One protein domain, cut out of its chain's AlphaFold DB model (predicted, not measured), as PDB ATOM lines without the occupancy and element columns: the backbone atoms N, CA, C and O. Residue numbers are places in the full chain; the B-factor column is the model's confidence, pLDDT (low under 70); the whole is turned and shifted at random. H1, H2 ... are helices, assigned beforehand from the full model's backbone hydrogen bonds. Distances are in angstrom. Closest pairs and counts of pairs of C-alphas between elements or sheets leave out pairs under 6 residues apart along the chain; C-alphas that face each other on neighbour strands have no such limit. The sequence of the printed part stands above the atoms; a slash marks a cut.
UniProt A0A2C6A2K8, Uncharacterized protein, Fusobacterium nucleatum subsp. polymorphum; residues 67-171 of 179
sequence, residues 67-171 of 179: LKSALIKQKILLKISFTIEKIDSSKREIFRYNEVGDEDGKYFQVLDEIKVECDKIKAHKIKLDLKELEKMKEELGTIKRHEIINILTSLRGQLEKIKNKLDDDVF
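AT A GLANCE: This is residues 67 to 171 of the 179 residues of an uncharacterized protein of Fusobacterium nucleatum subsp. polymorphum (UniProt A0A2C6A2K8). Three helices, H1, H2 and H4, make an elongated bundle, with the long H1 side by side with both H2 and H4, and the chain running back and forth along its length. The short helix H3 lies on the side away from H1, near H2 and H4. The printed part has 105 residues with four named helices, in the order H1, H2, H3, H4, and no named strand; the class is all helix. The whole is compact, with a radius of gyration of the C-alphas of 14.9 A, and its C-alphas span 49 by 26 by 17 A.

HOW THE PARTS SIT: Begin with H1, residues 67 to 96, and look at Thr 83: its C-alpha is 6.7 A from that of Glu 117, the closest pair between H1 and H2, residues 106 to 122. These two touch at a shallow tilt of 16 degrees, run opposite ways and form a helical hairpin. H3, residues 131 to 138, only just touches H2, with 3 pairs of C-alphas within 8 A, and meets residues 108 to 115 of H2 alone. The closest C-alphas there are those of Leu 111 and Leu 133, 7.5 A apart; the two helices run opposite ways at a steep tilt of 41 degrees and are also a helical hairpin. H1 and H3 are apart. Now find Ile 84 in H1: its C-alpha is 5.7 A from that of Arg 156 in H4, residues 145 to 171, the closest pair of two helices that touch at a shallow tilt of 24 degrees and run opposite ways. H2 and H4 are close but not clearly touching, the closest C-alphas being those of Tyr 107 and Ile 148, 7.8 A apart; they run the same way. H3 and H4 are also close but not clearly touching, with the C-alphas of Leu 133 and Ile 151 closest at 6.7 A. The helix packing is mostly aligned, but only just: 2 of 3 touching pairs are at a shallow tilt. In H1, H2, H3 and H4 every O i to N i+4 pair is within hydrogen-bond range.

IN THESE COORDINATES: Find C-alpha 67 at (158.159, 240.666, 316.643); from there H1 runs 43.5 A to C-alpha 96. H2 begins at C-alpha 106, at (126.592, 228.710, 293.771), and runs 24.3 A to C-alpha 122. H3 covers 10.6 A from C-alpha 131 to C-alpha 138. H4 runs 38.4 A from C-alpha 145 to C-alpha 171 at (158.419, 226.295, 317.013).

THE WHOLE: The two C-alphas farthest apart are those of Leu 67 and Val 100, at 50.1 A, while those of Leu 67 and Phe 171 are 14.4 A apart. The printed part has no cut, and the links H1 to H2, H2 to H3 and H3 to H4 are short. The mean pLDDT of the printed part is 74.2; look for values under 70 at residues 67 to 71, 74, 96 to 105, 137, 139 to 143 and 167 to 171.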
ATOM      1  N   LEU A  67     159.582 240.615 316.288       58.47
ATOM      2  CA  LEU A  67     158.159 240.666 316.643       58.47
ATOM      3  C   LEU A  67     157.284 240.929 315.418       58.47
ATOM      4  O   LEU A  67     156.274 240.257 315.224       58.47
ATOM      5  N   LYS A  68     157.678 241.874 314.559       68.12
ATOM      6  CA  LYS A  68     156.951 242.186 313.325       68.12
ATOM      7  C   LYS A  68     156.938 240.994 312.366       68.12
ATOM      8  O   LYS A  68     155.892 240.690 311.797       68.12
ATOM      9  N   SER A  69     158.068 240.307 312.209       67.62
ATOM     10  CA  SER A  69     158.181 239.092 311.395       67.62
ATOM     11  C   SER A  69     157.304 237.960 311.944       67.62
ATOM     12  O   SER A  69     156.508 237.382 311.201       67.62
ATOM     13  N   ALA A  70     157.364 237.702 313.253       66.31
ATOM     14  CA  ALA A  70     156.545 236.695 313.925       66.31
ATOM     15  C   ALA A  70     155.041 236.992 313.799       66.31
ATOM     16  O   ALA A  70     154.258 236.100 313.484       66.31
ATOM     17  N   LEU A  71     154.638 238.256 313.955       69.75
ATOM     18  CA  LEU A  71     153.241 238.680 313.835       69.75
ATOM     19  C   LEU A  71     152.719 238.550 312.397       69.75
ATOM     20  O   LEU A  71     151.579 238.136 312.185       69.75
ATOM     21  N   ILE A  72     153.552 238.842 311.392       71.50
ATOM     22  CA  ILE A  72     153.219 238.588 309.983       71.50
ATOM     23  C   ILE A  72     153.035 237.084 309.740       71.50
ATOM     24  O   ILE A  72     152.043 236.697 309.123       71.50
ATOM     25  N   LYS A  73     153.936 236.237 310.256       70.44
ATOM     26  CA  LYS A  73     153.823 234.772 310.143       70.44
ATOM     27  C   LYS A  73     152.547 234.239 310.803       70.44
ATOM     28  O   LYS A  73     151.802 233.508 310.159       70.44
ATOM     29  N   GLN A  74     152.237 234.657 312.032       67.88
ATOM     30  CA  GLN A  74     151.002 234.261 312.722       67.88
ATOM     31  C   GLN A  74     149.743 234.718 311.978       67.88
ATOM     32  O   GLN A  74     148.791 233.954 311.844       67.88
ATOM     33  N   LYS A  75     149.743 235.937 311.425       72.06
ATOM     34  CA  LYS A  75     148.634 236.433 310.599       72.06
ATOM     35  C   LYS A  75     148.407 235.564 309.359       72.06
ATOM     36  O   LYS A  75     147.262 235.337 308.973       72.06
ATOM     37  N   ILE A  76     149.480 235.088 308.731       71.62
ATOM     38  CA  ILE A  76     149.413 234.176 307.583       71.62
ATOM     39  C   ILE A  76     148.891 232.799 308.014       71.62
ATOM     40  O   ILE A  76     147.984 232.281 307.369       71.62
ATOM     41  N   LEU A  77     149.407 232.232 309.110       73.69
ATOM     42  CA  LEU A  77     148.942 230.956 309.676       73.69
ATOM     43  C   LEU A  77     147.443 230.979 309.994       73.69
ATOM     44  O   LEU A  77     146.716 230.038 309.667       73.69
ATOM     45  N   LEU A  78     146.972 232.079 310.584       71.19
ATOM     46  CA  LEU A  78     145.563 232.295 310.887       71.19
ATOM     47  C   LEU A  78     144.721 232.319 309.605       71.19
ATOM     48  O   LEU A  78     143.724 231.610 309.514       71.19
ATOM     49  N   LYS A  79     145.150 233.081 308.588       73.75
ATOM     50  CA  LYS A  79     144.474 233.125 307.282       73.75
ATOM     51  C   LYS A  79     144.393 231.747 306.634       73.75
ATOM     52  O   LYS A  79     143.314 231.351 306.219       73.75
ATOM     53  N   ILE A  80     145.503 231.008 306.597       71.69
ATOM     54  CA  ILE A  80     145.541 229.644 306.050       71.69
ATOM     55  C   ILE A  80     144.549 228.741 306.789       71.69
ATOM     56  O   ILE A  80     143.801 228.007 306.151       71.69
ATOM     57  N   SER A  81     144.513 228.820 308.121       70.81
ATOM     58  CA  SER A  81     143.605 228.010 308.940       70.81
ATOM     59  C   SER A  81     142.136 228.330 308.647       70.81
ATOM     60  O   SER A  81     141.354 227.409 308.425       70.81
ATOM     61  N   PHE A  82     141.780 229.614 308.539       73.44
ATOM     62  CA  PHE A  82     140.435 230.031 308.130       73.44
ATOM     63  C   PHE A  82     140.076 229.560 306.717       73.44
ATOM     64  O   PHE A  82     138.957 229.107 306.485       73.44
ATOM     65  N   THR A  83     141.007 229.633 305.763       72.75
ATOM     66  CA  THR A  83     140.765 229.154 304.395       72.75
ATOM     67  C   THR A  83     140.546 227.638 304.358       72.75
ATOM     68  O   THR A  83     139.653 227.181 303.650       72.75
ATOM     69  N   ILE A  84     141.298 226.855 305.144       74.25
ATOM     70  CA  ILE A  84     141.080 225.403 305.286       74.25
ATOM     71  C   ILE A  84     139.683 225.117 305.848       74.25
ATOM     72  O   ILE A  84     138.958 224.296 305.292       74.25
ATOM     73  N   GLU A  85     139.282 225.812 306.912       71.81
ATOM     74  CA  GLU A  85     137.962 225.627 307.520       71.81
ATOM     75  C   GLU A  85     136.829 225.981 306.548       71.81
ATOM     76  O   GLU A  85     135.845 225.244 306.446       71.81
ATOM     77  N   LYS A  86     136.999 227.060 305.774       72.94
ATOM     78  CA  LYS A  86     136.062 227.445 304.716       72.94
ATOM     79  C   LYS A  86     135.955 226.357 303.650       72.94
ATOM     80  O   LYS A  86     134.844 225.961 303.320       72.94
ATOM     81  N   ILE A  87     137.082 225.814 303.183       76.25
ATOM     82  CA  ILE A  87     137.107 224.687 302.240       76.25
ATOM     83  C   ILE A  87     136.365 223.471 302.811       76.25
ATOM     84  O   ILE A  87     135.540 222.874 302.118       76.25
ATOM     85  N   ASP A  88     136.628 223.102 304.064       75.75
ATOM     86  CA  ASP A  88     135.987 221.947 304.695       75.75
ATOM     87  C   ASP A  88     134.477 222.164 304.881       75.75
ATOM     88  O   ASP A  88     133.686 221.241 304.662       75.75
ATOM     89  N   SER A  89     134.053 223.386 305.219       76.19
ATOM     90  CA  SER A  89     132.639 223.762 305.288       76.19
ATOM     91  C   SER A  89     131.968 223.679 303.920       76.19
ATOM     92  O   SER A  89     130.962 222.988 303.780       76.19
ATOM     93  N   SER A  90     132.569 224.289 302.900       76.19
ATOM     94  CA  SER A  90     132.067 224.264 301.527       76.19
ATOM     95  C   SER A  90     131.962 222.842 300.991       76.19
ATOM     96  O   SER A  90     130.944 222.478 300.412       76.19
ATOM     97  N   LYS A  91     132.957 221.987 301.255       80.19
ATOM     98  CA  LYS A  91     132.875 220.561 300.918       80.19
ATOM     99  C   LYS A  91     131.663 219.911 301.578       80.19
ATOM    100  O   LYS A  91     130.909 219.235 300.886       80.19
ATOM    101  N   ARG A  92     131.454 220.097 302.890       78.00
ATOM    102  CA  ARG A  92     130.293 219.532 303.609       78.00
ATOM    103  C   ARG A  92     128.963 219.996 303.017       78.00
ATOM    104  O   ARG A  92     128.035 219.199 302.940       78.00
ATOM    105  N   GLU A  93     128.884 221.254 302.606       74.06
ATOM    106  CA  GLU A  93     127.708 221.832 301.958       74.06
ATOM    107  C   GLU A  93     127.458 221.186 300.587       74.06
ATOM    108  O   GLU A  93     126.397 220.607 300.365       74.06
ATOM    109  N   ILE A  94     128.488 221.124 299.736       72.44
ATOM    110  CA  ILE A  94     128.481 220.429 298.437       72.44
ATOM    111  C   ILE A  94     128.100 218.945 298.592       72.44
ATOM    112  O   ILE A  94     127.416 218.379 297.742       72.44
ATOM    113  N   PHE A  95     128.511 218.294 299.687       72.00
ATOM    114  CA  PHE A  95     128.131 216.910 299.972       72.00
ATOM    115  C   PHE A  95     126.635 216.736 300.271       72.00
ATOM    116  O   PHE A  95     126.093 215.668 299.972       72.00
ATOM    117  N   ARG A  96     125.993 217.751 300.868       69.00
ATOM    118  CA  ARG A  96     124.573 217.744 301.260       69.00
ATOM    119  C   ARG A  96     123.631 218.063 300.104       69.00
ATOM    120  O   ARG A  96     122.479 217.642 300.155       69.00
ATOM    121  N   TYR A  97     124.099 218.768 299.080       63.44
ATOM    122  CA  TYR A  97     123.304 219.011 297.882       63.44
ATOM    123  C   TYR A  97     123.168 217.734 297.044       63.44
ATOM    124  O   TYR A  97     124.142 217.029 296.766       63.44
ATOM    125  N   ASN A  98     121.931 217.449 296.640       56.19
ATOM    126  CA  ASN A  98     121.562 216.297 295.812       56.19
ATOM    127  C   ASN A  98     121.547 216.644 294.307       56.19
ATOM    128  O   ASN A  98     121.009 215.890 293.503       56.19
ATOM    129  N   GLU A  99     122.091 217.806 293.935       57.66
ATOM    130  CA  GLU A  99     122.010 218.363 292.584       57.66
ATOM    131  C   GLU A  99     123.113 217.826 291.659       57.66
ATOM    132  O   GLU A  99     124.251 217.574 292.067       57.66
ATOM    133  N   VAL A 100     122.738 217.637 290.391       54.91
ATOM    134  CA  VAL A 100     123.513 216.989 289.316       54.91
ATOM    135  C   VAL A 100     124.651 217.893 288.792       54.91
ATOM    136  O   VAL A 100     125.551 217.417 288.100       54.91
ATOM    137  N   GLY A 101     124.679 219.169 289.191       56.59
ATOM    138  CA  GLY A 101     125.686 220.165 288.816       56.59
ATOM    139  C   GLY A 101     125.363 221.554 289.376       56.59
ATOM    140  O   GLY A 101     124.345 221.724 290.039       56.59
ATOM    141  N   ASP A 102     126.241 222.531 289.133       64.62
ATOM    142  CA  ASP A 102     126.067 223.930 289.569       64.62
ATOM    143  C   ASP A 102     125.176 224.743 288.612       64.62
ATOM    144  O   ASP A 102     125.663 225.617 287.895       64.62
ATOM    145  N   GLU A 103     123.880 224.438 288.537       59.12
ATOM    146  CA  GLU A 103     122.972 225.145 287.613       59.12
ATOM    147  C   GLU A 103     122.749 226.618 288.009       59.12
ATOM    148  O   GLU A 103     122.583 227.472 287.141       59.12
ATOM    149  N   ASP A 104     122.845 226.929 289.306       64.31
ATOM    150  CA  ASP A 104     122.643 228.274 289.866       64.31
ATOM    151  C   ASP A 104     123.946 229.087 290.039       64.31
ATOM    152  O   ASP A 104     123.903 230.235 290.489       64.31
ATOM    153  N   GLY A 105     125.119 228.510 289.750       69.25
ATOM    154  CA  GLY A 105     126.419 229.179 289.926       69.25
ATOM    155  C   GLY A 105     126.878 229.358 291.385       69.25
ATOM    156  O   GLY A 105     127.788 230.146 291.667       69.25
ATOM    157  N   LYS A 106     126.267 228.646 292.336       72.56
ATOM    158  CA  LYS A 106     126.592 228.710 293.771       72.56
ATOM    159  C   LYS A 106     127.974 228.132 294.065       72.56
ATOM    160  O   LYS A 106     128.726 228.701 294.859       72.56
ATOM    161  N   TYR A 107     128.347 227.022 293.428       72.06
ATOM    162  CA  TYR A 107     129.681 226.441 293.600       72.06
ATOM    163  C   TYR A 107     130.764 227.317 292.969       72.06
ATOM    164  O   TYR A 107     131.832 227.473 293.564       72.06
ATOM    165  N   PHE A 108     130.483 227.949 291.829       73.56
ATOM    166  CA  PHE A 108     131.360 228.947 291.220       73.56
ATOM    167  C   PHE A 108     131.630 230.123 292.160       73.56
ATOM    168  O   PHE A 108     132.785 230.528 292.306       73.56
ATOM    169  N   GLN A 109     130.602 230.643 292.837       76.06
ATOM    170  CA  GLN A 109     130.768 231.725 293.808       76.06
ATOM    171  C   GLN A 109     131.669 231.301 294.976       76.06
ATOM    172  O   GLN A 109     132.608 232.012 295.335       76.06
ATOM    173  N   VAL A 110     131.442 230.109 295.529       73.94
ATOM    174  CA  VAL A 110     132.268 229.555 296.612       73.94
ATOM    175  C   VAL A 110     133.726 229.370 296.174       73.94
ATOM    176  O   VAL A 110     134.645 229.729 296.916       73.94
ATOM    177  N   LEU A 111     133.957 228.844 294.968       77.38
ATOM    178  CA  LEU A 111     135.298 228.700 294.398       77.38
ATOM    179  C   LEU A 111     135.983 230.058 294.207       77.38
ATOM    180  O   LEU A 111     137.186 230.162 294.446       77.38
ATOM    181  N   ASP A 112     135.239 231.097 293.828       79.44
ATOM    182  CA  ASP A 112     135.785 232.444 293.676       79.44
ATOM    183  C   ASP A 112     136.195 233.056 295.013       79.44
ATOM    184  O   ASP A 112     137.295 233.588 295.165       79.44
ATOM    185  N   GLU A 113     135.352 232.908 296.031       80.31
ATOM    186  CA  GLU A 113     135.689 233.371 297.370       80.31
ATOM    187  C   GLU A 113     136.931 232.657 297.924       80.31
ATOM    188  O   GLU A 113     137.779 233.288 298.559       80.31
ATOM    189  N   ILE A 114     137.070 231.353 297.670       79.94
ATOM    190  CA  ILE A 114     138.262 230.583 298.051       79.94
ATOM    191  C   ILE A 114     139.483 231.048 297.252       79.94
ATOM    192  O   ILE A 114     140.560 231.203 297.833       79.94
ATOM    193  N   LYS A 115     139.330 231.340 295.953       82.88
ATOM    194  CA  LYS A 115     140.402 231.902 295.122       82.88
ATOM    195  C   LYS A 115     140.919 233.212 295.700       82.88
ATOM    196  O   LYS A 115     142.123 233.354 295.896       82.88
ATOM    197  N   VAL A 116     140.016 234.134 296.024       83.88
ATOM    198  CA  VAL A 116     140.357 235.446 296.588       83.88
ATOM    199  C   VAL A 116     141.145 235.298 297.891       83.88
ATOM    200  O   VAL A 116     142.131 236.009 298.103       83.88
ATOM    201  N   GLU A 117     140.762 234.366 298.765       79.38
ATOM    202  CA  GLU A 117     141.525 234.091 299.990       79.38
ATOM    203  C   GLU A 117     142.899 233.469 299.701       79.38
ATOM    204  O   GLU A 117     143.906 233.885 300.284       79.38
ATOM    205  N   CYS A 118     142.987 232.544 298.746       81.75
ATOM    206  CA  CYS A 118     144.254 231.967 298.303       81.75
ATOM    207  C   CYS A 118     145.196 233.008 297.669       81.75
ATOM    208  O   CYS A 118     146.397 232.994 297.947       81.75
ATOM    209  N   ASP A 119     144.680 233.956 296.889       82.25
ATOM    210  CA  ASP A 119     145.466 235.046 296.302       82.25
ATOM    211  C   ASP A 119     146.007 235.996 297.378       82.25
ATOM    212  O   ASP A 119     147.173 236.408 297.330       82.25
ATOM    213  N   LYS A 120     145.219 236.271 298.427       80.62
ATOM    214  CA  LYS A 120     145.696 237.014 299.607       80.62
ATOM    215  C   LYS A 120     146.837 236.286 300.320       80.62
ATOM    216  O   LYS A 120     147.708 236.953 300.878       80.62
ATOM    217  N   ILE A 121     146.847 234.952 300.330       75.88
ATOM    218  CA  ILE A 121     147.950 234.147 300.880       75.88
ATOM    219  C   ILE A 121     149.168 234.207 299.943       75.88
ATOM    220  O   ILE A 121     150.286 234.452 300.400       75.88
ATOM    221  N   LYS A 122     148.962 234.078 298.627       81.06
ATOM    222  CA  LYS A 122     150.010 234.154 297.595       81.06
ATOM    223  C   LYS A 122     150.734 235.505 297.580       81.06
ATOM    224  O   LYS A 122     151.951 235.544 297.388       81.06
ATOM    225  N   ALA A 123     150.032 236.599 297.889       80.31
ATOM    226  CA  ALA A 123     150.611 237.937 298.051       80.31
ATOM    227  C   ALA A 123     151.726 238.001 299.117       80.31
ATOM    228  O   ALA A 123     152.597 238.868 299.061       80.31
ATOM    229  N   HIS A 124     151.765 237.046 300.051       74.19
ATOM    230  CA  HIS A 124     152.841 236.896 301.029       74.19
ATOM    231  C   HIS A 124     154.049 236.088 300.506       74.19
ATOM    232  O   HIS A 124     154.842 235.589 301.302       74.19
ATOM    233  N   LYS A 125     154.220 235.976 299.177       77.62
ATOM    234  CA  LYS A 125     155.272 235.190 298.493       77.62
ATOM    235  C   LYS A 125     155.189 233.678 298.750       77.62
ATOM    236  O   LYS A 125     156.181 232.962 298.616       77.62
ATOM    237  N   ILE A 126     154.002 233.188 299.095       77.12
ATOM    238  CA  ILE A 126     153.737 231.762 299.292       77.12
ATOM    239  C   ILE A 126     153.392 231.135 297.945       77.12
ATOM    240  O   ILE A 126     152.531 231.629 297.219       77.12
ATOM    241  N   LYS A 127     154.076 230.041 297.601       78.62
ATOM    242  CA  LYS A 127     153.793 229.283 296.380       78.62
ATOM    243  C   LYS A 127     152.552 228.426 296.602       78.62
ATOM    244  O   LYS A 127     152.575 227.531 297.440       78.62
ATOM    245  N   LEU A 128     151.505 228.710 295.838       81.81
ATOM    246  CA  LEU A 128     150.243 227.984 295.856       81.81
ATOM    247  C   LEU A 128     149.795 227.776 294.409       81.81
ATOM    248  O   LEU A 128     149.856 228.718 293.608       81.81
ATOM    249  N   ASP A 129     149.430 226.543 294.068       82.00
ATOM    250  CA  ASP A 129     148.986 226.192 292.724       82.00
ATOM    251  C   ASP A 129     147.467 226.341 292.625       82.00
ATOM    252  O   ASP A 129     146.716 225.627 293.289       82.00
ATOM    253  N   LEU A 130     147.041 227.305 291.808       83.56
ATOM    254  CA  LEU A 130     145.641 227.636 291.547       83.56
ATOM    255  C   LEU A 130     145.214 227.287 290.116       83.56
ATOM    256  O   LEU A 130     144.080 227.575 289.749       83.56
ATOM    257  N   LYS A 131     146.086 226.663 289.310       83.31
ATOM    258  CA  LYS A 131     145.825 226.431 287.880       83.31
ATOM    259  C   LYS A 131     144.567 225.613 287.625       83.31
ATOM    260  O   LYS A 131     143.815 225.926 286.714       83.31
ATOM    261  N   GLU A 132     144.330 224.574 288.424       78.06
ATOM    262  CA  GLU A 132     143.129 223.738 288.287       78.06
ATOM    263  C   GLU A 132     141.854 224.538 288.572       78.06
ATOM    264  O   GLU A 132     140.863 224.398 287.863       78.06
ATOM    265  N   LEU A 133     141.902 225.429 289.568       80.06
ATOM    266  CA  LEU A 133     140.779 226.289 289.930       80.06
ATOM    267  C   LEU A 133     140.533 227.382 288.875       80.06
ATOM    268  O   LEU A 133     139.392 227.756 288.626       80.06
ATOM    269  N   GLU A 134     141.590 227.875 288.228       80.00
ATOM    270  CA  GLU A 134     141.498 228.817 287.106       80.00
ATOM    271  C   GLU A 134     140.932 228.161 285.851       80.00
ATOM    272  O   GLU A 134     140.008 228.696 285.246       80.00
ATOM    273  N   LYS A 135     141.412 226.962 285.516       79.19
ATOM    274  CA  LYS A 135     140.924 226.194 284.370       79.19
ATOM    275  C   LYS A 135     139.432 225.882 284.493       79.19
ATOM    276  O   LYS A 135     138.684 226.048 283.538       79.19
ATOM    277  N   MET A 136     138.988 225.502 285.688       73.06
ATOM    278  CA  MET A 136     137.580 225.215 285.960       73.06
ATOM    279  C   MET A 136     136.685 226.464 285.863       73.06
ATOM    280  O   MET A 136     135.496 226.345 285.597       73.06
ATOM    281  N   LYS A 137     137.245 227.671 286.033       68.81
ATOM    282  CA  LYS A 137     136.536 228.933 285.764       68.81
ATOM    283  C   LYS A 137     136.405 229.251 284.274       68.81
ATOM    284  O   LYS A 137     135.444 229.905 283.885       68.81
ATOM    285  N   GLU A 138     137.383 228.854 283.467       70.75
ATOM    286  CA  GLU A 138     137.375 229.074 282.015       70.75
ATOM    287  C   GLU A 138     136.451 228.084 281.291       70.75
ATOM    288  O   GLU A 138     135.889 228.406 280.242       70.75
ATOM    289  N   GLU A 139     136.244 226.900 281.869       65.88
ATOM    290  CA  GLU A 139     135.273 225.911 281.406       65.88
ATOM    291  C   GLU A 139     133.840 226.367 281.756       65.88
ATOM    292  O   GLU A 139     133.252 225.981 282.762       65.88
ATOM    293  N   LEU A 140     133.269 227.225 280.902       55.81
ATOM    294  CA  LEU A 140     131.856 227.623 280.924       55.81
ATOM    295  C   LEU A 140     130.962 226.407 280.623       55.81
ATOM    296  O   LEU A 140     130.630 226.124 279.471       55.81
ATOM    297  N   GLY A 141     130.583 225.674 281.666       61.97
ATOM    298  CA  GLY A 141     129.698 224.518 281.585       61.97
ATOM    299  C   GLY A 141     129.288 223.997 282.961       61.97
ATOM    300  O   GLY A 141     129.663 224.544 283.997       61.97
ATOM    301  N   THR A 142     128.498 222.925 282.976       64.44
ATOM    302  CA  THR A 142     128.085 222.251 284.211       64.44
ATOM    303  C   THR A 142     129.291 221.563 284.851       64.44
ATOM    304  O   THR A 142     129.680 220.470 284.436       64.44
ATOM    305  N   ILE A 143     129.884 222.184 285.871       69.38
ATOM    306  CA  ILE A 143     130.946 221.546 286.652       69.38
ATOM    307  C   ILE A 143     130.335 220.427 287.489       69.38
ATOM    308  O   ILE A 143     129.336 220.618 288.197       69.38
ATOM    309  N   LYS A 144     130.963 219.253 287.461       75.75
ATOM    310  CA  LYS A 144     130.508 218.133 288.274       75.75
ATOM    311  C   LYS A 144     130.995 218.298 289.706       75.75
ATOM    312  O   LYS A 144     132.154 218.599 289.986       75.75
ATOM    313  N   ARG A 145     130.120 217.948 290.645       74.62
ATOM    314  CA  ARG A 145     130.397 217.941 292.087       74.62
ATOM    315  C   ARG A 145     131.735 217.287 292.472       74.62
ATOM    316  O   ARG A 145     132.433 217.789 293.349       74.62
ATOM    317  N   HIS A 146     132.099 216.167 291.846       78.50
ATOM    318  CA  HIS A 146     133.344 215.463 292.176       78.50
ATOM    319  C   HIS A 146     134.598 216.242 291.757       78.50
ATOM    320  O   HIS A 146     135.610 216.172 292.449       78.50
ATOM    321  N   GLU A 147     134.530 217.014 290.674       77.88
ATOM    322  CA  GLU A 147     135.642 217.835 290.193       77.88
ATOM    323  C   GLU A 147     135.896 218.985 291.176       77.88
ATOM    324  O   GLU A 147     137.033 219.196 291.601       77.88
ATOM    325  N   ILE A 148     134.827 219.632 291.657       77.12
ATOM    326  CA  ILE A 148     134.895 220.672 292.698       77.12
ATOM    327  C   ILE A 148     135.503 220.099 293.983       77.12
ATOM    328  O   ILE A 148     136.428 220.676 294.556       77.12
ATOM    329  N   ILE A 149     135.032 218.932 294.432       79.62
ATOM    330  CA  ILE A 149     135.554 218.269 295.635       79.62
ATOM    331  C   ILE A 149     137.041 217.930 295.483       79.62
ATOM    332  O   ILE A 149     137.797 218.091 296.448       79.62
ATOM    333  N   ASN A 150     137.477 217.475 294.307       83.81
ATOM    334  CA  ASN A 150     138.877 217.148 294.048       83.81
ATOM    335  C   ASN A 150     139.765 218.392 294.136       83.81
ATOM    336  O   ASN A 150     140.768 218.359 294.854       83.81
ATOM    337  N   ILE A 151     139.360 219.504 293.517       82.12
ATOM    338  CA  ILE A 151     140.092 220.775 293.602       82.12
ATOM    339  C   ILE A 151     140.158 221.269 295.044       82.12
ATOM    340  O   ILE A 151     141.239 221.572 295.551       82.12
ATOM    341  N   LEU A 152     139.024 221.294 295.746       82.94
ATOM    342  CA  LEU A 152     138.972 221.704 297.147       82.94
ATOM    343  C   LEU A 152     139.869 220.822 298.029       82.94
ATOM    344  O   LEU A 152     140.553 221.315 298.923       82.94
ATOM    345  N   THR A 153     139.925 219.518 297.758       85.75
ATOM    346  CA  THR A 153     140.798 218.582 298.481       85.75
ATOM    347  C   THR A 153     142.277 218.816 298.171       85.75
ATOM    348  O   THR A 153     143.093 218.820 299.094       85.75
ATOM    349  N   SER A 154     142.619 219.063 296.905       87.00
ATOM    350  CA  SER A 154     143.975 219.423 296.474       87.00
ATOM    351  C   SER A 154     144.444 220.713 297.157       87.00
ATOM    352  O   SER A 154     145.496 220.729 297.801       87.00
ATOM    353  N   LEU A 155     143.621 221.767 297.125       85.56
ATOM    354  CA  LEU A 155     143.903 223.057 297.762       85.56
ATOM    355  C   LEU A 155     144.057 222.937 299.276       85.56
ATOM    356  O   LEU A 155     145.021 223.460 299.834       85.56
ATOM    357  N   ARG A 156     143.163 222.194 299.938       87.81
ATOM    358  CA  ARG A 156     143.276 221.881 301.368       87.81
ATOM    359  C   ARG A 156     144.623 221.229 301.679       87.81
ATOM    360  O   ARG A 156     145.316 221.669 302.590       87.81
ATOM    361  N   GLY A 157     145.022 220.220 300.902       86.69
ATOM    362  CA  GLY A 157     146.295 219.522 301.086       86.69
ATOM    363  C   GLY A 157     147.518 220.422 300.878       86.69
ATOM    364  O   GLY A 157     148.503 220.304 301.611       86.69
ATOM    365  N   GLN A 158     147.469 221.346 299.916       85.69
ATOM    366  CA  GLN A 158     148.520 222.351 299.729       85.69
ATOM    367  C   GLN A 158     148.600 223.313 300.920       85.69
ATOM    368  O   GLN A 158     149.683 223.516 301.471       85.69
ATOM    369  N   LEU A 159     147.461 223.865 301.346       84.06
ATOM    370  CA  LEU A 159     147.373 224.782 302.483       84.06
ATOM    371  C   LEU A 159     147.848 224.130 303.784       84.06
ATOM    372  O   LEU A 159     148.570 224.763 304.546       84.06
ATOM    373  N   GLU A 160     147.523 222.860 304.013       86.38
ATOM    374  CA  GLU A 160     147.937 222.124 305.208       86.38
ATOM    375  C   GLU A 160     149.450 221.856 305.229       86.38
ATOM    376  O   GLU A 160     150.105 222.065 306.248       86.38
ATOM    377  N   LYS A 161     150.054 221.526 304.078       87.38
ATOM    378  CA  LYS A 161     151.522 221.441 303.956       87.38
ATOM    379  C   LYS A 161     152.204 222.780 304.242       87.38
ATOM    380  O   LYS A 161     153.274 222.800 304.846       87.38
ATOM    381  N   ILE A 162     151.620 223.888 303.784       82.69
ATOM    382  CA  ILE A 162     152.157 225.235 304.024       82.69
ATOM    383  C   ILE A 162     151.995 225.611 305.500       82.69
ATOM    384  O   ILE A 162     152.941 226.128 306.091       82.69
ATOM    385  N   LYS A 163     150.835 225.314 306.098       81.75
ATOM    386  CA  LYS A 163     150.563 225.518 307.522       81.75
ATOM    387  C   LYS A 163     151.609 224.810 308.374       81.75
ATOM    388  O   LYS A 163     152.262 225.475 309.163       81.75
ATOM    389  N   ASN A 164     151.826 223.514 308.150       82.75
ATOM    390  CA  ASN A 164     152.761 222.720 308.949       82.75
ATOM    391  C   ASN A 164     154.198 223.243 308.835       82.75
ATOM    392  O   ASN A 164     154.868 223.398 309.844       82.75
ATOM    393  N   LYS A 165     154.647 223.620 307.628       81.56
ATOM    394  CA  LYS A 165     155.972 224.238 307.451       81.56
ATOM    395  C   LYS A 165     156.115 225.560 308.204       81.56
ATOM    396  O   LYS A 165     157.165 225.835 308.770       81.56
ATOM    397  N   LEU A 166     155.078 226.397 308.175       74.12
ATOM    398  CA  LEU A 166     155.086 227.672 308.889       74.12
ATOM    399  C   LEU A 166     155.007 227.483 310.409       74.12
ATOM    400  O   LEU A 166     155.579 228.300 311.124       74.12
ATOM    401  N   ASP A 167     154.329 226.440 310.887       68.19
ATOM    402  CA  ASP A 167     154.271 226.071 312.307       68.19
ATOM    403  C   ASP A 167     155.635 225.551 312.790       68.19
ATOM    404  O   ASP A 167     156.182 226.053 313.774       68.19
ATOM    405  N   ASP A 168     156.251 224.633 312.041       65.75
ATOM    406  CA  ASP A 168     157.577 224.081 312.347       65.75
ATOM    407  C   ASP A 168     158.657 225.177 312.384       65.75
ATOM    408  O   ASP A 168     159.529 225.168 313.250       65.75
ATOM    409  N   ASP A 169     158.578 226.185 311.512       61.22
ATOM    410  CA  ASP A 169     159.472 227.355 311.519       61.22
ATOM    411  C   ASP A 169     159.227 228.326 312.694       61.22
ATOM    412  O   ASP A 169     160.080 229.165 312.993       61.22
ATOM    413  N   VAL A 170     158.050 228.292 313.327       53.47
ATOM    414  CA  VAL A 170     157.712 229.124 314.500       53.47
ATOM    415  C   VAL A 170     158.143 228.436 315.796       53.47
ATOM    416  O   VAL A 170     158.577 229.117 316.729       53.47
ATOM    417  N   PHE A 171     158.079 227.102 315.839       48.88
ATOM    418  CA  PHE A 171     158.419 226.295 317.013       48.88
ATOM    419  C   PHE A 171     159.818 225.663 316.973       48.88
ATOM    420  O   PHE A 171     160.306 225.232 318.018       48.88
TER     421      PHE A 171